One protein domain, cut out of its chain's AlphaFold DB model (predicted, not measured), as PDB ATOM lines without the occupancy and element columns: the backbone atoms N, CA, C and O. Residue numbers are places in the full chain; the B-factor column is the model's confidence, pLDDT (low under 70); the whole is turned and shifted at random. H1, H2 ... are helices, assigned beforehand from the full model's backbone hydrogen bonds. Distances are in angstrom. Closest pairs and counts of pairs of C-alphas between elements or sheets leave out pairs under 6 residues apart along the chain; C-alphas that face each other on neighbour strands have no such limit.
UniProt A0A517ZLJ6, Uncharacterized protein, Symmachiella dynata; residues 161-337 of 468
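This is residues 161 to 337 of the 468 residues of an uncharacterized protein of Symmachiella dynata (UniProt A0A517ZLJ6). A long, loose pile of helices is built along one long helix, H3: the hairpin of H1 and H2 lies near its first part, while H4 folds back along its later part and H6 packs on it. The short H5 crosses H4. The printed part has 177 residues and six named helices, H1 to H6 in chain order, with no named strand: all helix. It is loose, with a radius of gyration of the C-alphas of 19.9 A and spans of 66 by 33 by 25 A.

H3, residues 208 to 247, is 57.7 A long and begins at C-alpha 208 (-18.138, -4.996, 53.234). H6, residues 303 to 335, is 46.9 A long and ends at C-alpha 335 (-16.544, -23.558, 59.305). H1 is residues 161 to 178, H2 184 to 203, H4 254 to 273 and H5 282 to 294.

H1, H2, H3 and H6 form an up-and-down bundle, each running against the one before. H3 touches H6 at a shallow tilt of 27 degrees, C-alphas 236 and 314 closest at 5.6 A. H3, with residues 228 to 242 alone, touches H4 in a hairpin, C-alphas 235 and 264 closest at 5.0 A; the tilt of 34 degrees is only just shallow. H4 and H5 touch, about perpendicular at 75 degrees, with residues 265 to 272 and 288 to 292 alone; C-alphas 269 and 292 are closest at 6.8 A. H1 and H2 touch as a hairpin, C-alphas 162 and 201 closest at 6.5 A. H1 and H3 are close but not clearly touching, C-alphas 169 and 218 closest at 7.2 A. In H1, H3, H4 and H6 every O i to N i+4 pair is within hydrogen-bond range; H2 has 15 of 16, H5 7 of 9.

The farthest C-alphas, Gln 203 and Gly 249, are 67.7 A apart. The printed part has no cut, and no link is long. Mean pLDDT of the printed part is 75.3; residues under 70 include 282 to 304.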
ATOM      1  N   ALA A 161      -6.601 -11.888  57.734       73.81
ATOM      2  CA  ALA A 161      -7.963 -12.398  57.584       73.81
ATOM      3  C   ALA A 161      -8.351 -12.565  56.105       73.81
ATOM      4  O   ALA A 161      -8.991 -13.552  55.752       73.81
ATOM      5  N   ALA A 162      -7.918 -11.630  55.254       71.81
ATOM      6  CA  ALA A 162      -8.115 -11.685  53.810       71.81
ATOM      7  C   ALA A 162      -7.433 -12.913  53.202       71.81
ATOM      8  O   ALA A 162      -8.095 -13.718  52.562       71.81
ATOM      9  N   ARG A 163      -6.129 -13.067  53.473       73.56
ATOM     10  CA  ARG A 163      -5.306 -14.161  52.949       73.56
ATOM     11  C   ARG A 163      -5.829 -15.515  53.386       73.56
ATOM     12  O   ARG A 163      -6.041 -16.374  52.546       73.56
ATOM     13  N   ASN A 164      -6.155 -15.667  54.666       80.94
ATOM     14  CA  ASN A 164      -6.722 -16.914  55.168       80.94
ATOM     15  C   ASN A 164      -8.074 -17.234  54.502       80.94
ATOM     16  O   ASN A 164      -8.383 -18.395  54.253       80.94
ATOM     17  N   ALA A 165      -8.904 -16.221  54.222       78.00
ATOM     18  CA  ALA A 165     -10.198 -16.427  53.576       78.00
ATOM     19  C   ALA A 165     -10.059 -16.760  52.079       78.00
ATOM     20  O   ALA A 165     -10.804 -17.606  51.584       78.00
ATOM     21  N   THR A 166      -9.110 -16.141  51.369       80.25
ATOM     22  CA  THR A 166      -8.820 -16.462  49.963       80.25
ATOM     23  C   THR A 166      -8.136 -17.819  49.821       80.25
ATOM     24  O   THR A 166      -8.530 -18.588  48.954       80.25
ATOM     25  N   GLU A 167      -7.209 -18.175  50.715       82.62
ATOM     26  CA  GLU A 167      -6.570 -19.502  50.752       82.62
ATOM     27  C   GLU A 167      -7.605 -20.617  50.957       82.62
ATOM     28  O   GLU A 167      -7.573 -21.625  50.258       82.62
ATOM     29  N   GLN A 168      -8.594 -20.415  51.837       80.62
ATOM     30  CA  GLN A 168      -9.699 -21.370  52.001       80.62
ATOM     31  C   GLN A 168     -10.537 -21.545  50.728       80.62
ATOM     32  O   GLN A 168     -11.083 -22.624  50.500       80.62
ATOM     33  N   LEU A 169     -10.704 -20.488  49.927       80.88
ATOM     34  CA  LEU A 169     -11.413 -20.582  48.651       80.88
ATOM     35  C   LEU A 169     -10.574 -21.296  47.592       80.88
ATOM     36  O   LEU A 169     -11.133 -22.080  46.830       80.88
ATOM     37  N   GLU A 170      -9.263 -21.059  47.557       83.75
ATOM     38  CA  GLU A 170      -8.335 -21.763  46.667       83.75
ATOM     39  C   GLU A 170      -8.261 -23.257  46.995       83.75
ATOM     40  O   GLU A 170      -8.333 -24.082  46.087       83.75
ATOM     41  N   GLU A 171      -8.193 -23.615  48.279       82.50
ATOM     42  CA  GLU A 171      -8.216 -25.008  48.735       82.50
ATOM     43  C   GLU A 171      -9.536 -25.687  48.353       82.50
ATOM     44  O   GLU A 171      -9.533 -26.768  47.763       82.50
ATOM     45  N   LEU A 172     -10.669 -25.020  48.602       78.44
ATOM     46  CA  LEU A 172     -11.983 -25.536  48.226       78.44
ATOM     47  C   LEU A 172     -12.081 -25.712  46.705       78.44
ATOM     48  O   LEU A 172     -12.544 -26.747  46.238       78.44
ATOM     49  N   LEU A 173     -11.603 -24.746  45.919       80.38
ATOM     50  CA  LEU A 173     -11.574 -24.858  44.464       80.38
ATOM     51  C   LEU A 173     -10.708 -26.045  44.016       80.38
ATOM     52  O   LEU A 173     -11.173 -26.845  43.210       80.38
ATOM     53  N   ALA A 174      -9.511 -26.220  44.579       80.19
ATOM     54  CA  ALA A 174      -8.628 -27.343  44.261       80.19
ATOM     55  C   ALA A 174      -9.258 -28.711  44.599       80.19
ATOM     56  O   ALA A 174      -9.122 -29.664  43.829       80.19
ATOM     57  N   GLU A 175      -9.994 -28.815  45.710       77.69
ATOM     58  CA  GLU A 175     -10.754 -30.025  46.057       77.69
ATOM     59  C   GLU A 175     -11.899 -30.305  45.062       77.69
ATOM     60  O   GLU A 175     -12.159 -31.463  44.707       77.69
ATOM     61  N   LEU A 176     -12.580 -29.261  44.575       73.94
ATOM     62  CA  LEU A 176     -13.640 -29.411  43.574       73.94
ATOM     63  C   LEU A 176     -13.093 -29.767  42.183       73.94
ATOM     64  O   LEU A 176     -13.725 -30.555  41.474       73.94
ATOM     65  N   GLU A 177     -11.914 -29.259  41.816       71.25
ATOM     66  CA  GLU A 177     -11.207 -29.650  40.587       71.25
ATOM     67  C   GLU A 177     -10.803 -31.124  40.630       71.25
ATOM     68  O   GLU A 177     -11.041 -31.872  39.682       71.25
ATOM     69  N   ALA A 178     -10.280 -31.589  41.769       66.44
ATOM     70  CA  ALA A 178      -9.920 -32.994  41.959       66.44
ATOM     71  C   ALA A 178     -11.123 -33.945  41.823       66.44
ATOM     72  O   ALA A 178     -10.959 -35.114  41.460       66.44
ATOM     73  N   THR A 179     -12.335 -33.457  42.097       64.06
ATOM     74  CA  THR A 179     -13.577 -34.220  41.929       64.06
ATOM     75  C   THR A 179     -14.273 -33.982  40.586       64.06
ATOM     76  O   THR A 179     -15.272 -34.646  40.307       64.06
ATOM     77  N   THR A 180     -13.729 -33.142  39.688       61.16
ATOM     78  CA  THR A 180     -14.314 -32.828  38.361       61.16
ATOM     79  C   THR A 180     -15.802 -32.468  38.460       61.16
ATOM     80  O   THR A 180     -16.657 -32.991  37.743       61.16
ATOM     81  N   VAL A 181     -16.134 -31.631  39.443       58.16
ATOM     82  CA  VAL A 181     -17.514 -31.196  39.722       58.16
ATOM     83  C   VAL A 181     -17.876 -29.933  38.942       58.16
ATOM     84  O   VAL A 181     -19.053 -29.571  38.905       58.16
ATOM     85  N   LEU A 182     -16.893 -29.256  38.346       61.00
ATOM     86  CA  LEU A 182     -17.100 -28.058  37.549       61.00
ATOM     87  C   LEU A 182     -16.764 -28.296  36.075       61.00
ATOM     88  O   LEU A 182     -16.006 -29.186  35.697       61.00
ATOM     89  N   GLU A 183     -17.396 -27.492  35.227       65.69
ATOM     90  CA  GLU A 183     -17.045 -27.365  33.818       65.69
ATOM     91  C   GLU A 183     -15.733 -26.573  33.707       65.69
ATOM     92  O   GLU A 183     -15.607 -25.534  34.357       65.69
ATOM     93  N   GLU A 184     -14.796 -27.009  32.858       65.06
ATOM     94  CA  GLU A 184     -13.469 -26.376  32.689       65.06
ATOM     95  C   GLU A 184     -13.572 -24.846  32.467       65.06
ATOM     96  O   GLU A 184     -12.789 -24.068  33.004       65.06
ATOM     97  N   ALA A 185     -14.610 -24.381  31.759       67.06
ATOM     98  CA  ALA A 185     -14.857 -22.958  31.508       67.06
ATOM     99  C   ALA A 185     -15.416 -22.166  32.713       67.06
ATOM    100  O   ALA A 185     -15.377 -20.932  32.719       67.06
ATOM    101  N   GLU A 186     -16.010 -22.831  33.708       68.75
ATOM    102  CA  GLU A 186     -16.434 -22.207  34.969       68.75
ATOM    103  C   GLU A 186     -15.304 -22.216  36.009       68.75
ATOM    104  O   GLU A 186     -15.216 -21.275  36.798       68.75
ATOM    105  N   GLU A 187     -14.422 -23.220  35.979       72.31
ATOM    106  CA  GLU A 187     -13.216 -23.290  36.819       72.31
ATOM    107  C   GLU A 187     -12.277 -22.117  36.540       72.31
ATOM    108  O   GLU A 187     -11.873 -21.418  37.470       72.31
ATOM    109  N   GLU A 188     -12.007 -21.832  35.262       78.19
ATOM    110  CA  GLU A 188     -11.180 -20.686  34.864       78.19
ATOM    111  C   GLU A 188     -11.765 -19.359  35.368       78.19
ATOM    112  O   GLU A 188     -11.043 -18.542  35.934       78.19
ATOM    113  N   LYS A 189     -13.088 -19.171  35.271       83.25
ATOM    114  CA  LYS A 189     -13.752 -17.951  35.761       83.25
ATOM    115  C   LYS A 189     -13.661 -17.801  37.275       83.25
ATOM    116  O   LYS A 189     -13.449 -16.696  37.760       83.25
ATOM    117  N   LEU A 190     -13.836 -18.887  38.027       82.38
ATOM    118  CA  LEU A 190     -13.730 -18.846  39.487       82.38
ATOM    119  C   LEU A 190     -12.284 -18.613  39.934       82.38
ATOM    120  O   LEU A 190     -12.067 -17.852  40.873       82.38
ATOM    121  N   LYS A 191     -11.300 -19.198  39.240       84.50
ATOM    122  CA  LYS A 191      -9.877 -18.907  39.459       84.50
ATOM    123  C   LYS A 191      -9.555 -17.439  39.195       84.50
ATOM    124  O   LYS A 191      -8.904 -16.814  40.027       84.50
ATOM    125  N   GLU A 192     -10.037 -16.877  38.088       88.19
ATOM    126  CA  GLU A 192      -9.865 -15.454  37.770       88.19
ATOM    127  C   GLU A 192     -10.527 -14.546  38.821       88.19
ATOM    128  O   GLU A 192      -9.911 -13.582  39.277       88.19
ATOM    129  N   GLU A 193     -11.757 -14.856  39.252       85.69
ATOM    130  CA  GLU A 193     -12.465 -14.098  40.292       85.69
ATOM    131  C   GLU A 193     -11.733 -14.156  41.648       85.69
ATOM    132  O   GLU A 193     -11.600 -13.126  42.312       85.69
ATOM    133  N   ILE A 194     -11.195 -15.319  42.040       86.88
ATOM    134  CA  ILE A 194     -10.395 -15.468  43.268       86.88
ATOM    135  C   ILE A 194      -9.075 -14.700  43.159       86.88
ATOM    136  O   ILE A 194      -8.748 -13.941  44.067       86.88
ATOM    137  N   GLN A 195      -8.339 -14.832  42.051       85.94
ATOM    138  CA  GLN A 195      -7.082 -14.102  41.845       85.94
ATOM    139  C   GLN A 195      -7.293 -12.589  41.884       85.94
ATOM    140  O   GLN A 195      -6.512 -11.867  42.506       85.94
ATOM    141  N   ARG A 196      -8.389 -12.107  41.289       86.19
ATOM    142  CA  ARG A 196      -8.771 -10.698  41.361       86.19
ATOM    143  C   ARG A 196      -9.025 -10.252  42.803       86.19
ATOM    144  O   ARG A 196      -8.584  -9.171  43.186       86.19
ATOM    145  N   LEU A 197      -9.696 -11.070  43.615       84.12
ATOM    146  CA  LEU A 197      -9.892 -10.779  45.038       84.12
ATOM    147  C   LEU A 197      -8.569 -10.788  45.812       84.12
ATOM    148  O   LEU A 197      -8.358  -9.915  46.651       84.12
ATOM    149  N   VAL A 198      -7.648 -11.707  45.520       83.50
ATOM    150  CA  VAL A 198      -6.310 -11.716  46.134       83.50
ATOM    151  C   VAL A 198      -5.581 -10.405  45.830       83.50
ATOM    152  O   VAL A 198      -5.159  -9.708  46.751       83.50
ATOM    153  N   GLU A 199      -5.521  -9.990  44.567       84.25
ATOM    154  CA  GLU A 199      -4.843  -8.749  44.176       84.25
ATOM    155  C   GLU A 199      -5.506  -7.500  44.791       84.25
ATOM    156  O   GLU A 199      -4.834  -6.615  45.334       84.25
ATOM    157  N   GLU A 200      -6.841  -7.440  44.788       79.88
ATOM    158  CA  GLU A 200      -7.586  -6.332  45.388       79.88
ATOM    159  C   GLU A 200      -7.424  -6.268  46.917       79.88
ATOM    160  O   GLU A 200      -7.511  -5.177  47.494       79.88
ATOM    161  N   THR A 201      -7.215  -7.406  47.585       76.00
ATOM    162  CA  THR A 201      -7.008  -7.476  49.041       76.00
ATOM    163  C   THR A 201      -5.575  -7.171  49.456       76.00
ATOM    164  O   THR A 201      -5.363  -6.660  50.555       76.00
ATOM    165  N   GLU A 202      -4.586  -7.367  48.581       75.50
ATOM    166  CA  GLU A 202      -3.226  -6.872  48.819       75.50
ATOM    167  C   GLU A 202      -3.157  -5.342  48.775       75.50
ATOM    168  O   GLU A 202      -2.479  -4.722  49.599       75.50
ATOM    169  N   GLN A 203      -3.892  -4.723  47.848       73.12
ATOM    170  CA  GLN A 203      -3.866  -3.272  47.641       73.12
ATOM    171  C   GLN A 203      -4.760  -2.495  48.616       73.12
ATOM    172  O   GLN A 203      -4.484  -1.331  48.917       73.12
ATOM    173  N   SER A 204      -5.839  -3.104  49.115       70.56
ATOM    174  CA  SER A 204      -6.810  -2.421  49.977       70.56
ATOM    175  C   SER A 204      -7.483  -3.376  50.967       70.56
ATOM    176  O   SER A 204      -7.749  -4.523  50.606       70.56
ATOM    177  N   PRO A 205      -7.802  -2.915  52.195       68.69
ATOM    178  CA  PRO A 205      -8.481  -3.744  53.191       68.69
ATOM    179  C   PRO A 205      -9.832  -4.248  52.662       68.69
ATOM    180  O   PRO A 205     -10.431  -3.629  51.771       68.69
ATOM    181  N   LEU A 206     -10.322  -5.374  53.199       69.12
ATOM    182  CA  LEU A 206     -11.644  -5.877  52.821       69.12
ATOM    183  C   LEU A 206     -12.720  -4.883  53.254       69.12
ATOM    184  O   LEU A 206     -12.974  -4.679  54.439       69.12
ATOM    185  N   THR A 207     -13.384  -4.295  52.269       77.88
ATOM    186  CA  THR A 207     -14.642  -3.583  52.463       77.88
ATOM    187  C   THR A 207     -15.785  -4.590  52.624       77.88
ATOM    188  O   THR A 207     -15.646  -5.762  52.268       77.88
ATOM    189  N   SER A 208     -16.936  -4.148  53.137       78.50
ATOM    190  CA  SER A 208     -18.138  -4.996  53.234       78.50
ATOM    191  C   SER A 208     -18.540  -5.587  51.880       78.50
ATOM    192  O   SER A 208     -18.904  -6.752  51.807       78.50
ATOM    193  N   GLU A 209     -18.385  -4.817  50.801       81.62
ATOM    194  CA  GLU A 209     -18.657  -5.270  49.431       81.62
ATOM    195  C   GLU A 209     -17.778  -6.470  49.043       81.62
ATOM    196  O   GLU A 209     -18.263  -7.428  48.450       81.62
ATOM    197  N   LYS A 210     -16.496  -6.475  49.433       83.31
ATOM    198  CA  LYS A 210     -15.595  -7.604  49.155       83.31
ATOM    199  C   LYS A 210     -15.958  -8.845  49.966       83.31
ATOM    200  O   LYS A 210     -15.882  -9.953  49.440       83.31
ATOM    201  N   TRP A 211     -16.394  -8.670  51.213       82.38
ATOM    202  CA  TRP A 211     -16.928  -9.779  52.008       82.38
ATOM    203  C   TRP A 211     -18.179 -10.385  51.369       82.38
ATOM    204  O   TRP A 211     -18.270 -11.604  51.275       82.38
ATOM    205  N   GLU A 212     -19.082  -9.560  50.836       85.75
ATOM    206  CA  GLU A 212     -20.253 -10.049  50.101       85.75
ATOM    207  C   GLU A 212     -19.859 -10.816  48.834       85.75
ATOM    208  O   GLU A 212     -20.430 -11.869  48.561       85.75
ATOM    209  N   THR A 213     -18.854 -10.350  48.079       86.81
ATOM    210  CA  THR A 213     -18.363 -11.106  46.911       86.81
ATOM    211  C   THR A 213     -17.736 -12.442  47.306       86.81
ATOM    212  O   THR A 213     -17.965 -13.446  46.632       86.81
ATOM    213  N   LEU A 214     -16.997 -12.474  48.418       86.50
ATOM    214  CA  LEU A 214     -16.367 -13.681  48.942       86.50
ATOM    215  C   LEU A 214     -17.426 -14.700  49.384       86.50
ATOM    216  O   LEU A 214     -17.350 -15.875  49.020       86.50
ATOM    217  N   ASP A 215     -18.447 -14.245  50.109       85.88
ATOM    218  CA  ASP A 215     -19.563 -15.083  50.543       85.88
ATOM    219  C   ASP A 215     -20.418 -15.556  49.361       85.88
ATOM    220  O   ASP A 215     -20.792 -16.727  49.320       85.88
ATOM    221  N   ALA A 216     -20.661 -14.709  48.356       87.94
ATOM    222  CA  ALA A 216     -21.379 -15.096  47.143       87.94
ATOM    223  C   ALA A 216     -20.628 -16.181  46.351       87.94
ATOM    224  O   ALA A 216     -21.243 -17.136  45.861       87.94
ATOM    225  N   LEU A 217     -19.298 -16.075  46.249       85.94
ATOM    226  CA  LEU A 217     -18.465 -17.079  45.589       85.94
ATOM    227  C   LEU A 217     -18.499 -18.409  46.355       85.94
ATOM    228  O   LEU A 217     -18.721 -19.473  45.766       85.94
ATOM    229  N   ARG A 218     -18.386 -18.343  47.686       84.25
ATOM    230  CA  ARG A 218     -18.511 -19.503  48.577       84.25
ATOM    231  C   ARG A 218     -19.882 -20.169  48.464       84.25
ATOM    232  O   ARG A 218     -19.968 -21.391  48.334       84.25
ATOM    233  N   GLU A 219     -20.959 -19.389  48.491       85.75
ATOM    234  CA  GLU A 219     -22.333 -19.879  48.367       85.75
ATOM    235  C   GLU A 219     -22.564 -20.532  47.000       85.75
ATOM    236  O   GLU A 219     -23.188 -21.596  46.918       85.75
ATOM    237  N   ARG A 220     -22.004 -19.962  45.925       85.06
ATOM    238  CA  ARG A 220     -22.071 -20.545  44.580       85.06
ATOM    239  C   ARG A 220     -21.417 -21.925  44.542       85.06
ATOM    240  O   ARG A 220     -22.044 -22.868  44.056       85.06
ATOM    241  N   MET A 221     -20.219 -22.082  45.108       81.88
ATOM    242  CA  MET A 221     -19.528 -23.377  45.188       81.88
ATOM    243  C   MET A 221     -20.301 -24.398  46.043       81.88
ATOM    244  O   MET A 221     -20.501 -25.542  45.627       81.88
ATOM    245  N   GLN A 222     -20.833 -23.990  47.199       83.06
ATOM    246  CA  GLN A 222     -21.643 -24.870  48.054       83.06
ATOM    247  C   GLN A 222     -22.964 -25.291  47.394       83.06
ATOM    248  O   GLN A 222     -23.386 -26.449  47.495       83.06
ATOM    249  N   THR A 223     -23.616 -24.377  46.680       84.44
ATOM    250  CA  THR A 223     -24.845 -24.662  45.933       84.44
ATOM    251  C   THR A 223     -24.575 -25.655  44.804       84.44
ATOM    252  O   THR A 223     -25.364 -26.575  44.585       84.44
ATOM    253  N   ARG A 224     -23.425 -25.546  44.127       81.75
ATOM    254  CA  ARG A 224     -23.003 -26.522  43.113       81.75
ATOM    255  C   ARG A 224     -22.800 -27.907  43.718       81.75
ATOM    256  O   ARG A 224     -23.447 -28.843  43.246       81.75
ATOM    257  N   MET A 225     -22.029 -28.025  44.800       80.44
ATOM    258  CA  MET A 225     -21.825 -29.301  45.500       80.44
ATOM    259  C   MET A 225     -23.148 -29.938  45.942       80.44
ATOM    260  O   MET A 225     -23.414 -31.100  45.645       80.44
ATOM    261  N   THR A 226     -24.029 -29.170  46.587       83.19
ATOM    262  CA  THR A 226     -25.328 -29.693  47.046       83.19
ATOM    263  C   THR A 226     -26.243 -30.084  45.886       83.19
ATOM    264  O   THR A 226     -26.934 -31.101  45.962       83.19
ATOM    265  N   SER A 227     -26.228 -29.333  44.780       84.38
ATOM    266  CA  SER A 227     -26.986 -29.689  43.578       84.38
ATOM    267  C   SER A 227     -26.471 -30.981  42.934       84.38
ATOM    268  O   SER A 227     -27.278 -31.807  42.498       84.38
ATOM    269  N   ALA A 228     -25.151 -31.194  42.920       82.50
ATOM    270  CA  ALA A 228     -24.532 -32.424  42.445       82.50
ATOM    271  C   ALA A 228     -24.917 -33.609  43.337       82.50
ATOM    272  O   ALA A 228     -25.432 -34.598  42.823       82.50
ATOM    273  N   GLU A 229     -24.798 -33.482  44.663       83.00
ATOM    274  CA  GLU A 229     -25.200 -34.523  45.622       83.00
ATOM    275  C   GLU A 229     -26.669 -34.942  45.447       83.00
ATOM    276  O   GLU A 229     -26.968 -36.136  45.400       83.00
ATOM    277  N   ILE A 230     -27.586 -33.974  45.319       85.81
ATOM    278  CA  ILE A 230     -29.025 -34.233  45.143       85.81
ATOM    279  C   ILE A 230     -29.298 -34.937  43.811       85.81
ATOM    280  O   ILE A 230     -30.152 -35.823  43.733       85.81
ATOM    281  N   ASN A 231     -28.622 -34.533  42.736       85.25
ATOM    282  CA  ASN A 231     -28.811 -35.177  41.439       85.25
ATOM    283  C   ASN A 231     -28.187 -36.582  41.424       85.25
ATOM    284  O   ASN A 231     -28.794 -37.494  40.865       85.25
ATOM    285  N   MET A 232     -27.045 -36.792  42.090       83.06
ATOM    286  CA  MET A 232     -26.439 -38.116  42.268       83.06
ATOM    287  C   MET A 232     -27.343 -39.034  43.090       83.06
ATOM    288  O   MET A 232     -27.602 -40.149  42.651       83.06
ATOM    289  N   SER A 233     -27.904 -38.564  44.211       86.00
ATOM    290  CA  SER A 233     -28.797 -39.381  45.047       86.00
ATOM    291  C   SER A 233     -30.078 -39.778  44.308       86.00
ATOM    292  O   SER A 233     -30.500 -40.931  44.351       86.00
ATOM    293  N   LYS A 234     -30.674 -38.847  43.552       88.12
ATOM    294  CA  LYS A 234     -31.838 -39.142  42.702       88.12
ATOM    295  C   LYS A 234     -31.501 -40.151  41.608       88.12
ATOM    296  O   LYS A 234     -32.315 -41.024  41.313       88.12
ATOM    297  N   ALA A 235     -30.314 -40.048  41.010       84.00
ATOM    298  CA  ALA A 235     -29.855 -41.003  40.010       84.00
ATOM    299  C   ALA A 235     -29.602 -42.394  40.619       84.00
ATOM    300  O   ALA A 235     -30.002 -43.387  40.011       84.00
ATOM    301  N   THR A 236     -29.015 -42.489  41.821       86.50
ATOM    302  CA  THR A 236     -28.787 -43.773  42.510       86.50
ATOM    303  C   THR A 236     -30.089 -44.434  42.942       86.50
ATOM    304  O   THR A 236     -30.251 -45.632  42.727       86.50
ATOM    305  N   GLU A 237     -31.032 -43.669  43.499       87.06
ATOM    306  CA  GLU A 237     -32.351 -44.171  43.904       87.06
ATOM    307  C   GLU A 237     -33.136 -44.679  42.690       87.06
ATOM    308  O   GLU A 237     -33.597 -45.821  42.682       87.06
ATOM    309  N   ALA A 238     -33.207 -43.889  41.611       85.12
ATOM    310  CA  ALA A 238     -33.890 -44.306  40.389       85.12
ATOM    311  C   ALA A 238     -33.222 -45.534  39.740       85.12
ATOM    312  O   ALA A 238     -33.914 -46.427  39.246       85.12
ATOM    313  N   ALA A 239     -31.886 -45.616  39.765       82.75
ATOM    314  CA  ALA A 239     -31.148 -46.768  39.249       82.75
ATOM    315  C   ALA A 239     -31.394 -48.024  40.096       82.75
ATOM    316  O   ALA A 239     -31.553 -49.119  39.553       82.75
ATOM    317  N   GLU A 240     -31.457 -47.878  41.421       85.50
ATOM    318  CA  GLU A 240     -31.732 -48.984  42.327       85.50
ATOM    319  C   GLU A 240     -33.168 -49.490  42.189       85.50
ATOM    320  O   GLU A 240     -33.369 -50.704  42.108       85.50
ATOM    321  N   GLU A 241     -34.156 -48.597  42.122       84.00
ATOM    322  CA  GLU A 241     -35.556 -48.976  41.923       84.00
ATOM    323  C   GLU A 241     -35.752 -49.711  40.594       84.00
ATOM    324  O   GLU A 241     -36.397 -50.761  40.563       84.00
ATOM    325  N   LEU A 242     -35.125 -49.234  39.510       79.94
ATOM    326  CA  LEU A 242     -35.135 -49.923  38.217       79.94
ATOM    327  C   LEU A 242     -34.443 -51.292  38.280       79.94
ATOM    328  O   LEU A 242     -34.943 -52.252  37.698       79.94
ATOM    329  N   ARG A 243     -33.332 -51.425  39.013       81.38
ATOM    330  CA  ARG A 243     -32.643 -52.716  39.176       81.38
ATOM    331  C   ARG A 243     -33.473 -53.701  40.004       81.38
ATOM    332  O   ARG A 243     -33.596 -54.865  39.632       81.38
ATOM    333  N   ARG A 244     -34.048 -53.249  41.124       80.62
ATOM    334  CA  ARG A 244     -34.898 -54.074  42.002       80.62
ATOM    335  C   ARG A 244     -36.123 -54.581  41.249       80.62
ATOM    336  O   ARG A 244     -36.405 -55.768  41.329       80.62
ATOM    337  N   ALA A 245     -36.754 -53.723  40.451       78.56
ATOM    338  CA  ALA A 245     -37.861 -54.072  39.562       78.56
ATOM    339  C   ALA A 245     -37.555 -55.216  38.587       78.56
ATOM    340  O   ALA A 245     -38.433 -55.999  38.232       78.56
ATOM    341  N   GLU A 246     -36.319 -55.269  38.092       73.50
ATOM    342  CA  GLU A 246     -35.875 -56.298  37.153       73.50
ATOM    343  C   GLU A 246     -35.515 -57.607  37.855       73.50
ATOM    344  O   GLU A 246     -35.730 -58.674  37.285       73.50
ATOM    345  N   LEU A 247     -35.003 -57.534  39.086       69.56
ATOM    346  CA  LEU A 247     -34.627 -58.696  39.898       69.56
ATOM    347  C   LEU A 247     -35.831 -59.379  40.555       69.56
ATOM    348  O   LEU A 247     -35.887 -60.604  40.598       69.56
ATOM    349  N   SER A 248     -36.794 -58.610  41.071       62.78
ATOM    350  CA  SER A 248     -37.960 -59.154  41.779       62.78
ATOM    351  C   SER A 248     -39.025 -59.729  40.841       62.78
ATOM    352  O   SER A 248     -39.985 -60.339  41.307       62.78
ATOM    353  N   GLY A 249     -38.897 -59.521  39.523       59.88
ATOM    354  CA  GLY A 249     -39.938 -59.867  38.548       59.88
ATOM    355  C   GLY A 249     -41.250 -59.102  38.768       59.88
ATOM    356  O   GLY A 249     -42.262 -59.392  38.125       59.88
ATOM    357  N   GLU A 250     -41.247 -58.123  39.674       57.09
ATOM    358  CA  GLU A 250     -42.409 -57.341  40.043       57.09
ATOM    359  C   GLU A 250     -42.737 -56.408  38.877       57.09
ATOM    360  O   GLU A 250     -41.938 -55.568  38.443       57.09
ATOM    361  N   LYS A 251     -43.925 -56.596  38.297       56.03
ATOM    362  CA  LYS A 251     -44.415 -55.754  37.209       56.03
ATOM    363  C   LYS A 251     -44.740 -54.376  37.781       56.03
ATOM    364  O   LYS A 251     -45.901 -54.075  38.037       56.03
ATOM    365  N   LEU A 252     -43.734 -53.517  37.947       61.88
ATOM    366  CA  LEU A 252     -44.002 -52.084  38.006       61.88
ATOM    367  C   LEU A 252     -44.870 -51.723  36.805       61.88
ATOM    368  O   LEU A 252     -44.600 -52.170  35.681       61.88
ATOM    369  N   THR A 253     -45.905 -50.925  37.057       71.31
ATOM    370  CA  THR A 253     -46.736 -50.364  35.998       71.31
ATOM    371  C   THR A 253     -45.827 -49.705  34.961       71.31
ATOM    372  O   THR A 253     -44.823 -49.074  35.308       71.31
ATOM    373  N   LEU A 254     -46.141 -49.890  33.675       71.00
ATOM    374  CA  LEU A 254     -45.347 -49.335  32.569       71.00
ATOM    375  C   LEU A 254     -45.107 -47.828  32.757       71.00
ATOM    376  O   LEU A 254     -44.012 -47.339  32.499       71.00
ATOM    377  N   GLU A 255     -46.094 -47.123  33.309       75.19
ATOM    378  CA  GLU A 255     -46.021 -45.707  33.668       75.19
ATOM    379  C   GLU A 255     -44.932 -45.398  34.706       75.19
ATOM    380  O   GLU A 255     -44.167 -44.453  34.527       75.19
ATOM    381  N   ARG A 256     -44.802 -46.210  35.764       78.56
ATOM    382  CA  ARG A 256     -43.805 -45.983  36.819       78.56
ATOM    383  C   ARG A 256     -42.387 -46.292  36.342       78.56
ATOM    384  O   ARG A 256     -41.466 -45.566  36.700       78.56
ATOM    385  N   LYS A 257     -42.212 -47.293  35.469       76.88
ATOM    386  CA  LYS A 257     -40.915 -47.561  34.812       76.88
ATOM    387  C   LYS A 257     -40.482 -46.396  33.922       76.88
ATOM    388  O   LYS A 257     -39.348 -45.941  34.029       76.88
ATOM    389  N   LEU A 258     -41.394 -45.879  33.097       77.12
ATOM    390  CA  LEU A 258     -41.123 -44.724  32.235       77.12
ATOM    391  C   LEU A 258     -40.803 -43.463  33.048       77.12
ATOM    392  O   LEU A 258     -39.940 -42.678  32.659       77.12
ATOM    393  N   LEU A 259     -41.473 -43.272  34.186       83.56
ATOM    394  CA  LEU A 259     -41.219 -42.145  35.079       83.56
ATOM    395  C   LEU A 259     -39.832 -42.239  35.731       83.56
ATOM    396  O   LEU A 259     -39.113 -41.243  35.738       83.56
ATOM    397  N   LEU A 260     -39.428 -43.423  36.198       81.75
ATOM    398  CA  LEU A 260     -38.094 -43.656  36.763       81.75
ATOM    399  C   LEU A 260     -36.985 -43.500  35.719       81.75
ATOM    400  O   LEU A 260     -35.975 -42.858  35.989       81.75
ATOM    401  N   GLU A 261     -37.185 -44.011  34.502       81.19
ATOM    402  CA  GLU A 261     -36.244 -43.799  33.395       81.19
ATOM    403  C   GLU A 261     -36.105 -42.309  33.056       81.19
ATOM    404  O   GLU A 261     -34.999 -41.830  32.808       81.19
ATOM    405  N   LYS A 262     -37.210 -41.554  33.096       84.94
ATOM    406  CA  LYS A 262     -37.194 -40.104  32.885       84.94
ATOM    407  C   LYS A 262     -36.483 -39.364  34.019       84.94
ATOM    408  O   LYS A 262     -35.722 -38.446  33.737       84.94
ATOM    409  N   GLN A 263     -36.711 -39.745  35.276       85.44
ATOM    410  CA  GLN A 263     -36.037 -39.150  36.435       85.44
ATOM    411  C   GLN A 263     -34.534 -39.423  36.420       85.44
ATOM    412  O   GLN A 263     -33.748 -38.508  36.648       85.44
ATOM    413  N   LEU A 264     -34.138 -40.652  36.088       83.88
ATOM    414  CA  LEU A 264     -32.739 -41.037  35.945       83.88
ATOM    415  C   LEU A 264     -32.078 -40.264  34.795       83.88
ATOM    416  O   LEU A 264     -30.994 -39.715  34.970       83.88
ATOM    417  N   ALA A 265     -32.745 -40.155  33.643       82.00
ATOM    418  CA  ALA A 265     -32.239 -39.381  32.513       82.00
ATOM    419  C   ALA A 265     -32.127 -37.878  32.830       82.00
ATOM    420  O   ALA A 265     -31.124 -37.262  32.478       82.00
ATOM    421  N   ASP A 266     -33.112 -37.287  33.514       86.25
ATOM    422  CA  ASP A 266     -33.073 -35.877  33.928       86.25
ATOM    423  C   ASP A 266     -31.935 -35.623  34.930       86.25
ATOM    424  O   ASP A 266     -31.138 -34.705  34.737       86.25
ATOM    425  N   ALA A 267     -31.788 -36.481  35.944       84.56
ATOM    426  CA  ALA A 267     -30.715 -36.389  36.934       84.56
ATOM    427  C   ALA A 267     -29.322 -36.520  36.296       84.56
ATOM    428  O   ALA A 267     -28.456 -35.681  36.541       84.56
ATOM    429  N   LEU A 268     -29.121 -37.503  35.410       81.75
ATOM    430  CA  LEU A 268     -27.863 -37.662  34.677       81.75
ATOM    431  C   LEU A 268     -27.602 -36.510  33.707       81.75
ATOM    432  O   LEU A 268     -26.459 -36.092  33.566       81.75
ATOM    433  N   SER A 269     -28.634 -35.949  33.072       81.69
ATOM    434  CA  SER A 269     -28.459 -34.781  32.204       81.69
ATOM    435  C   SER A 269     -28.002 -33.548  32.988       81.69
ATOM    436  O   SER A 269     -27.162 -32.791  32.508       81.69
ATOM    437  N   LYS A 270     -28.505 -33.362  34.216       83.81
ATOM    438  CA  LYS A 270     -28.093 -32.274  35.112       83.81
ATOM    439  C   LYS A 270     -26.672 -32.472  35.628       83.81
ATOM    440  O   LYS A 270     -25.919 -31.510  35.661       83.81
ATOM    441  N   LEU A 271     -26.291 -33.705  35.960       79.56
ATOM    442  CA  LEU A 271     -24.911 -34.040  36.326       79.56
ATOM    443  C   LEU A 271     -23.950 -33.856  35.150       79.56
ATOM    444  O   LEU A 271     -22.875 -33.300  35.323       79.56
ATOM    445  N   SER A 272     -24.360 -34.252  33.944       78.38
ATOM    446  CA  SER A 272     -23.556 -34.070  32.735       78.38
ATOM    447  C   SER A 272     -23.316 -32.599  32.417       78.38
ATOM    448  O   SER A 272     -22.206 -32.250  32.036       78.38
ATOM    449  N   LYS A 273     -24.343 -31.749  32.550       75.62
ATOM    450  CA  LYS A 273     -24.223 -30.300  32.324       75.62
ATOM    451  C   LYS A 273     -23.291 -29.618  33.319       75.62
ATOM    452  O   LYS A 273     -22.793 -28.549  33.014       75.62
ATOM    453  N   ASN A 274     -23.090 -30.222  34.484       68.38
ATOM    454  CA  ASN A 274     -22.212 -29.692  35.515       68.38
ATOM    455  C   ASN A 274     -20.782 -30.268  35.431       68.38
ATOM    456  O   ASN A 274     -19.955 -29.887  36.238       68.38
ATOM    457  N   GLY A 275     -20.469 -31.167  34.485       66.50
ATOM    458  CA  GLY A 275     -19.123 -31.750  34.340       66.50
ATOM    459  C   GLY A 275     -18.871 -33.038  35.143       66.50
ATOM    460  O   GLY A 275     -17.961 -33.794  34.811       66.50
ATOM    461  N   ASN A 276     -19.757 -33.397  36.080       68.31
ATOM    462  CA  ASN A 276     -19.614 -34.521  37.028       68.31
ATOM    463  C   ASN A 276     -19.510 -35.939  36.421       68.31
ATOM    464  O   ASN A 276     -19.448 -36.921  37.158       68.31
ATOM    465  N   LEU A 277     -19.576 -36.087  35.096       65.88
ATOM    466  CA  LEU A 277     -19.522 -37.381  34.401       65.88
ATOM    467  C   LEU A 277     -18.260 -37.547  33.536       65.88
ATOM    468  O   LEU A 277     -18.153 -38.540  32.815       65.88
ATOM    469  N   ALA A 278     -17.303 -36.615  33.610       62.88
ATOM    470  CA  ALA A 278     -16.062 -36.661  32.833       62.88
ATOM    471  C   ALA A 278     -15.234 -37.933  33.106       62.88
ATOM    472  O   ALA A 278     -14.716 -38.536  32.171       62.88
ATOM    473  N   ASN A 279     -15.209 -38.418  34.351       64.81
ATOM    474  CA  ASN A 279     -14.476 -39.626  34.758       64.81
ATOM    475  C   ASN A 279     -15.297 -40.930  34.696       64.81
ATOM    476  O   ASN A 279     -14.894 -41.954  35.252       64.81
ATOM    477  N   ALA A 280     -16.455 -40.926  34.026       66.75
ATOM    478  CA  ALA A 280     -17.240 -42.145  33.848       66.75
ATOM    479  C   ALA A 280     -16.478 -43.184  32.988       66.75
ATOM    480  O   ALA A 280     -15.759 -42.812  32.059       66.75
ATOM    481  N   PRO A 281     -16.643 -44.499  33.236       70.56
ATOM    482  CA  PRO A 281     -16.000 -45.539  32.430       70.56
ATOM    483  C   PRO A 281     -16.350 -45.399  30.936       70.56
ATOM    484  O   PRO A 281     -17.491 -45.089  30.593       70.56
ATOM    485  N   GLN A 282     -15.389 -45.667  30.039       61.41
ATOM    486  CA  GLN A 282     -15.479 -45.387  28.588       61.41
ATOM    487  C   GLN A 282     -16.769 -45.903  27.919       61.41
ATOM    488  O   GLN A 282     -17.382 -45.201  27.121       61.41
ATOM    489  N   GLY A 283     -17.245 -47.098  28.290       63.66
ATOM    490  CA  GLY A 283     -18.495 -47.655  27.749       63.66
ATOM    491  C   GLY A 283     -19.767 -46.903  28.175       63.66
ATOM    492  O   GLY A 283     -20.795 -47.009  27.516       63.66
ATOM    493  N   MET A 284     -19.705 -46.131  29.260       65.38
ATOM    494  CA  MET A 284     -20.810 -45.338  29.799       65.38
ATOM    495  C   MET A 284     -20.801 -43.903  29.260       65.38
ATOM    496  O   MET A 284     -21.870 -43.334  29.050       65.38
ATOM    497  N   GLN A 285     -19.623 -43.343  28.962       66.50
ATOM    498  CA  GLN A 285     -19.492 -42.035  28.307       66.50
ATOM    499  C   GLN A 285     -20.199 -42.005  26.944       66.50
ATOM    500  O   GLN A 285     -20.920 -41.053  26.649       66.50
ATOM    501  N   ASP A 286     -20.083 -43.073  26.151       68.75
ATOM    502  CA  ASP A 286     -20.772 -43.193  24.861       68.75
ATOM    503  C   ASP A 286     -22.303 -43.209  25.006       68.75
ATOM    504  O   ASP A 286     -23.029 -42.616  24.199       68.75
ATOM    505  N   ASP A 287     -22.814 -43.880  26.038       66.38
ATOM    506  CA  ASP A 287     -24.248 -43.964  26.320       66.38
ATOM    507  C   ASP A 287     -24.790 -42.649  26.916       66.38
ATOM    508  O   ASP A 287     -25.904 -42.230  26.582       66.38
ATOM    509  N   LEU A 288     -23.972 -41.930  27.692       66.62
ATOM    510  CA  LEU A 288     -24.227 -40.571  28.193       66.62
ATOM    511  C   LEU A 288     -24.206 -39.513  27.080       66.62
ATOM    512  O   LEU A 288     -25.095 -38.662  27.010       66.62
ATOM    513  N   GLN A 289     -23.280 -39.606  26.126       68.44
ATOM    514  CA  GLN A 289     -23.292 -38.747  24.939       68.44
ATOM    515  C   GLN A 289     -24.520 -39.012  24.058       68.44
ATOM    516  O   GLN A 289     -25.108 -38.084  23.493       68.44
ATOM    517  N   LYS A 290     -24.962 -40.270  23.947       67.69
ATOM    518  CA  LYS A 290     -26.195 -40.619  23.221       67.69
ATOM    519  C   LYS A 290     -27.452 -40.139  23.944       67.69
ATOM    520  O   LYS A 290     -28.410 -39.775  23.260       67.69
ATOM    521  N   LEU A 291     -27.456 -40.098  25.277       62.88
ATOM    522  CA  LEU A 291     -28.497 -39.452  26.083       62.88
ATOM    523  C   LEU A 291     -28.587 -37.961  25.812       62.88
ATOM    524  O   LEU A 291     -29.678 -37.466  25.551       62.88
ATOM    525  N   MET A 292     -27.448 -37.269  25.830       59.81
ATOM    526  CA  MET A 292     -27.372 -35.834  25.557       59.81
ATOM    527  C   MET A 292     -27.942 -35.501  24.173       59.81
ATOM    528  O   MET A 292     -28.653 -34.512  24.018       59.81
ATOM    529  N   LYS A 293     -27.700 -36.364  23.175       64.94
ATOM    530  CA  LYS A 293     -28.186 -36.172  21.797       64.94
ATOM    531  C   LYS A 293     -29.641 -36.599  21.570       64.94
ATOM    532  O   LYS A 293     -30.320 -35.987  20.755       64.94
ATOM    533  N   ASN A 294     -30.126 -37.643  22.249       61.75
ATOM    534  CA  ASN A 294     -31.426 -38.262  21.936       61.75
ATOM    535  C   ASN A 294     -32.475 -38.157  23.057       61.75
ATOM    536  O   ASN A 294     -33.598 -38.632  22.880       61.75
ATOM    537  N   GLY A 295     -32.119 -37.612  24.225       56.34
ATOM    538  CA  GLY A 295     -33.000 -37.473  25.390       56.34
ATOM    539  C   GLY A 295     -33.504 -38.797  25.980       56.34
ATOM    540  O   GLY A 295     -34.436 -38.797  26.781       56.34
ATOM    541  N   LYS A 296     -32.935 -39.937  25.566       58.34
ATOM    542  CA  LYS A 296     -33.349 -41.281  25.991       58.34
ATOM    543  C   LYS A 296     -32.142 -42.132  26.345       58.34
ATOM    544  O   LYS A 296     -31.235 -42.298  25.528       58.34
ATOM    545  N   LEU A 297     -32.187 -42.725  27.534       58.88
ATOM    546  CA  LEU A 297     -31.235 -43.739  27.968       58.88
ATOM    547  C   LEU A 297     -31.544 -45.018  27.191       58.88
ATOM    548  O   LEU A 297     -32.585 -45.639  27.402       58.88
ATOM    549  N   LYS A 298     -30.672 -45.413  26.263       57.59
ATOM    550  CA  LYS A 298     -30.766 -46.743  25.649       57.59
ATOM    551  C   LYS A 298     -30.133 -47.753  26.598       57.59
ATOM    552  O   LYS A 298     -29.015 -48.193  26.376       57.59
ATOM    553  N   LEU A 299     -30.862 -48.112  27.649       60.06
ATOM    554  CA  LEU A 299     -30.500 -49.262  28.473       60.06
ATOM    555  C   LEU A 299     -30.461 -50.507  27.577       60.06
ATOM    556  O   LEU A 299     -31.323 -50.667  26.701       60.06
ATOM    557  N   ALA A 300     -29.457 -51.369  27.759       60.06
ATOM    558  CA  ALA A 300     -29.338 -52.593  26.977       60.06
ATOM    559  C   ALA A 300     -30.659 -53.387  27.007       60.06
ATOM    560  O   ALA A 300     -31.305 -53.528  28.043       60.06
ATOM    561  N   LYS A 301     -31.086 -53.915  25.853       55.78
ATOM    562  CA  LYS A 301     -32.366 -54.639  25.734       55.78
ATOM    563  C   LYS A 301     -32.369 -56.001  26.449       55.78
ATOM    564  O   LYS A 301     -33.433 -56.588  26.612       55.78
ATOM    565  N   GLY A 302     -31.203 -56.508  26.856       56.38
ATOM    566  CA  GLY A 302     -31.067 -57.742  27.630       56.38
ATOM    567  C   GLY A 302     -31.001 -57.460  29.131       56.38
ATOM    568  O   GLY A 302     -30.175 -56.657  29.559       56.38
ATOM    569  N   GLY A 303     -31.827 -58.153  29.926       65.38
ATOM    570  CA  GLY A 303     -31.931 -57.939  31.378       65.38
ATOM    571  C   GLY A 303     -30.595 -58.044  32.122       65.38
ATOM    572  O   GLY A 303     -30.287 -57.189  32.940       65.38
ATOM    573  N   ALA A 304     -29.741 -59.013  31.775       69.94
ATOM    574  CA  ALA A 304     -28.439 -59.181  32.431       69.94
ATOM    575  C   ALA A 304     -27.438 -58.046  32.115       69.94
ATOM    576  O   ALA A 304     -26.741 -57.567  33.005       69.94
ATOM    577  N   ALA A 305     -27.389 -57.573  30.863       70.56
ATOM    578  CA  ALA A 305     -26.504 -56.474  30.464       70.56
ATOM    579  C   ALA A 305     -26.967 -55.130  31.054       70.56
ATOM    580  O   ALA A 305     -26.150 -54.330  31.504       70.56
ATOM    581  N   ARG A 306     -28.286 -54.911  31.125       71.31
ATOM    582  CA  ARG A 306     -28.894 -53.733  31.758       71.31
ATOM    583  C   ARG A 306     -28.607 -53.675  33.258       71.31
ATOM    584  O   ARG A 306     -28.250 -52.617  33.769       71.31
ATOM    585  N   GLN A 307     -28.680 -54.814  33.943       74.75
ATOM    586  CA  GLN A 307     -28.323 -54.922  35.358       74.75
ATOM    587  C   GLN A 307     -26.855 -54.570  35.611       74.75
ATOM    588  O   GLN A 307     -26.568 -53.811  36.534       74.75
ATOM    589  N   GLN A 308     -25.934 -55.058  34.773       79.00
ATOM    590  CA  GLN A 308     -24.511 -54.730  34.898       79.00
ATOM    591  C   GLN A 308     -24.239 -53.236  34.680       79.00
ATOM    592  O   GLN A 308     -23.483 -52.644  35.447       79.00
ATOM    593  N   GLN A 309     -24.892 -52.605  33.698       78.31
ATOM    594  CA  GLN A 309     -24.767 -51.163  33.454       78.31
ATOM    595  C   GLN A 309     -25.311 -50.325  34.623       78.31
ATOM    596  O   GLN A 309     -24.648 -49.388  35.062       78.31
ATOM    597  N   LEU A 310     -26.487 -50.674  35.161       79.00
ATOM    598  CA  LEU A 310     -27.071 -49.983  36.319       79.00
ATOM    599  C   LEU A 310     -26.237 -50.179  37.588       79.00
ATOM    600  O   LEU A 310     -26.129 -49.265  38.403       79.00
ATOM    601  N   GLU A 311     -25.625 -51.349  37.761       83.25
ATOM    602  CA  GLU A 311     -24.767 -51.619  38.910       83.25
ATOM    603  C   GLU A 311     -23.422 -50.891  38.825       83.25
ATOM    604  O   GLU A 311     -22.965 -50.346  39.828       83.25
ATOM    605  N   GLN A 312     -22.814 -50.817  37.639       83.12
ATOM    606  CA  GLN A 312     -21.626 -49.989  37.414       83.12
ATOM    607  C   GLN A 312     -21.931 -48.503  37.634       83.12
ATOM    608  O   GLN A 312     -21.156 -47.824  38.304       83.12
ATOM    609  N   LEU A 313     -23.081 -48.020  37.144       82.44
ATOM    610  CA  LEU A 313     -23.525 -46.634  37.335       82.44
ATOM    611  C   LEU A 313     -23.698 -46.333  38.822       82.44
ATOM    612  O   LEU A 313     -23.199 -45.330  39.314       82.44
ATOM    613  N   ARG A 314     -24.382 -47.223  39.543       84.94
ATOM    614  CA  ARG A 314     -24.597 -47.082  40.980       84.94
ATOM    615  C   ARG A 314     -23.274 -47.025  41.732       84.94
ATOM    616  O   ARG A 314     -23.098 -46.113  42.523       84.94
ATOM    617  N   LYS A 315     -22.357 -47.966  41.484       86.44
ATOM    618  CA  LYS A 315     -21.055 -47.997  42.171       86.44
ATOM    619  C   LYS A 315     -20.251 -46.726  41.909       86.44
ATOM    620  O   LYS A 315     -19.658 -46.197  42.838       86.44
ATOM    621  N   PHE A 316     -20.272 -46.223  40.676       85.81
ATOM    622  CA  PHE A 316     -19.629 -44.958  40.330       85.81
ATOM    623  C   PHE A 316     -20.275 -43.769  41.060       85.81
ATOM    624  O   PHE A 316     -19.582 -42.994  41.708       85.81
ATOM    625  N   LEU A 317     -21.607 -43.659  41.021       84.31
ATOM    626  CA  LEU A 317     -22.333 -42.576  41.689       84.31
ATOM    627  C   LEU A 317     -22.201 -42.628  43.218       84.31
ATOM    628  O   LEU A 317     -22.116 -41.577  43.839       84.31
ATOM    629  N   GLU A 318     -22.171 -43.815  43.830       85.25
ATOM    630  CA  GLU A 318     -21.914 -43.984  45.268       85.25
ATOM    631  C   GLU A 318     -20.489 -43.540  45.627       85.25
ATOM    632  O   GLU A 318     -20.317 -42.789  46.582       85.25
ATOM    633  N   GLN A 319     -19.481 -43.924  44.832       85.69
ATOM    634  CA  GLN A 319     -18.094 -43.489  45.036       85.69
ATOM    635  C   GLN A 319     -17.944 -41.968  44.943       85.69
ATOM    636  O   GLN A 319     -17.327 -41.362  45.816       85.69
ATOM    637  N   GLU A 320     -18.524 -41.341  43.919       82.75
ATOM    638  CA  GLU A 320     -18.485 -39.881  43.770       82.75
ATOM    639  C   GLU A 320     -19.299 -39.170  44.858       82.75
ATOM    640  O   GLU A 320     -18.867 -38.153  45.402       82.75
ATOM    641  N   GLN A 321     -20.441 -39.730  45.261       82.94
ATOM    642  CA  GLN A 321     -21.226 -39.179  46.361       82.94
ATOM    643  C   GLN A 321     -20.459 -39.234  47.690       82.94
ATOM    644  O   GLN A 321     -20.541 -38.295  48.481       82.94
ATOM    645  N   ASP A 322     -19.733 -40.315  47.964       83.75
ATOM    646  CA  ASP A 322     -18.968 -40.446  49.202       83.75
ATOM    647  C   ASP A 322     -17.757 -39.504  49.232       83.75
ATOM    648  O   ASP A 322     -17.519 -38.889  50.272       83.75
ATOM    649  N   LYS A 323     -17.095 -39.271  48.088       81.69
ATOM    650  CA  LYS A 323     -16.072 -38.216  47.950       81.69
ATOM    651  C   LYS A 323     -16.646 -36.824  48.227       81.69
ATOM    652  O   LYS A 323     -16.078 -36.069  49.012       81.69
ATOM    653  N   LEU A 324     -17.808 -36.495  47.655       81.06
ATOM    654  CA  LEU A 324     -18.475 -35.209  47.904       81.06
ATOM    655  C   LEU A 324     -18.862 -35.033  49.379       81.06
ATOM    656  O   LEU A 324     -18.666 -33.963  49.955       81.06
ATOM    657  N   LYS A 325     -19.361 -36.093  50.026       82.38
ATOM    658  CA  LYS A 325     -19.667 -36.069  51.463       82.38
ATOM    659  C   LYS A 325     -18.415 -35.859  52.312       82.38
ATOM    660  O   LYS A 325     -18.519 -35.233  53.368       82.38
ATOM    661  N   GLU A 326     -17.272 -36.409  51.912       81.88
ATOM    662  CA  GLU A 326     -15.993 -36.224  52.601       81.88
ATOM    663  C   GLU A 326     -15.514 -34.772  52.495       81.88
ATOM    664  O   GLU A 326     -15.313 -34.129  53.527       81.88
ATOM    665  N   ILE A 327     -15.512 -34.203  51.287       76.12
ATOM    666  CA  ILE A 327     -15.229 -32.776  51.040       76.12
ATOM    667  C   ILE A 327     -16.167 -31.886  51.861       76.12
ATOM    668  O   ILE A 327     -15.745 -30.954  52.542       76.12
ATOM    669  N   ARG A 328     -17.464 -32.212  51.908       75.94
ATOM    670  CA  ARG A 328     -18.443 -31.455  52.697       75.94
ATOM    671  C   ARG A 328     -18.164 -31.501  54.199       75.94
ATOM    672  O   ARG A 328     -18.431 -30.519  54.900       75.94
ATOM    673  N   LYS A 329     -17.681 -32.633  54.719       76.81
ATOM    674  CA  LYS A 329     -17.274 -32.746  56.127       76.81
ATOM    675  C   LYS A 329     -16.042 -31.890  56.397       76.81
ATOM    676  O   LYS A 329     -16.053 -31.179  57.399       76.81
ATOM    677  N   ASN A 330     -15.068 -31.887  55.492       70.25
ATOM    678  CA  ASN A 330     -13.864 -31.062  55.598       70.25
ATOM    679  C   ASN A 330     -14.207 -29.562  55.524       70.25
ATOM    680  O   ASN A 330     -13.825 -28.794  56.403       70.25
ATOM    681  N   CYS A 331     -15.086 -29.161  54.604       64.44
ATOM    682  CA  CYS A 331     -15.599 -27.791  54.510       64.44
ATOM    683  C   CYS A 331     -16.346 -27.330  55.778       64.44
ATOM    684  O   CYS A 331     -16.167 -26.202  56.238       64.44
ATOM    685  N   LYS A 332     -17.193 -28.184  56.375       59.41
ATOM    686  CA  LYS A 332     -17.903 -27.860  57.632       59.41
ATOM    687  C   LYS A 332     -16.976 -27.836  58.848       59.41
ATOM    688  O   LYS A 332     -17.216 -27.075  59.782       59.41
ATOM    689  N   ALA A 333     -15.938 -28.663  58.839       52.00
ATOM    690  CA  ALA A 333     -14.897 -28.677  59.854       52.00
ATOM    691  C   ALA A 333     -14.107 -27.353  59.868       52.00
ATOM    692  O   ALA A 333     -13.899 -26.782  60.941       52.00
ATOM    693  N   CYS A 334     -13.811 -26.790  58.691       49.41
ATOM    694  CA  CYS A 334     -13.242 -25.444  58.559       49.41
ATOM    695  C   CYS A 334     -14.207 -24.342  59.042       49.41
ATOM    696  O   CYS A 334     -13.771 -23.345  59.611       49.41
ATOM    697  N   GLN A 335     -15.524 -24.534  58.893       48.03
ATOM    698  CA  GLN A 335     -16.544 -23.558  59.305       48.03
ATOM    699  C   GLN A 335     -16.746 -23.472  60.831       48.03
ATOM    700  O   GLN A 335     -17.080 -22.407  61.345       48.03
ATOM    701  N   ASN A 336     -16.520 -24.567  61.565       47.09
ATOM    702  CA  ASN A 336     -16.682 -24.625  63.025       47.09
ATOM    703  C   ASN A 336     -15.358 -24.509  63.805       47.09
ATOM    704  O   ASN A 336     -15.339 -24.736  65.015       47.09
ATOM    705  N   GLY A 337     -14.246 -24.180  63.138       47.56
ATOM    706  CA  GLY A 337     -12.926 -24.100  63.777       47.56
ATOM    707  C   GLY A 337     -12.406 -25.450  64.290       47.56
ATOM    708  O   GLY A 337     -11.574 -25.494  65.193       47.56
TER     709      GLY A 337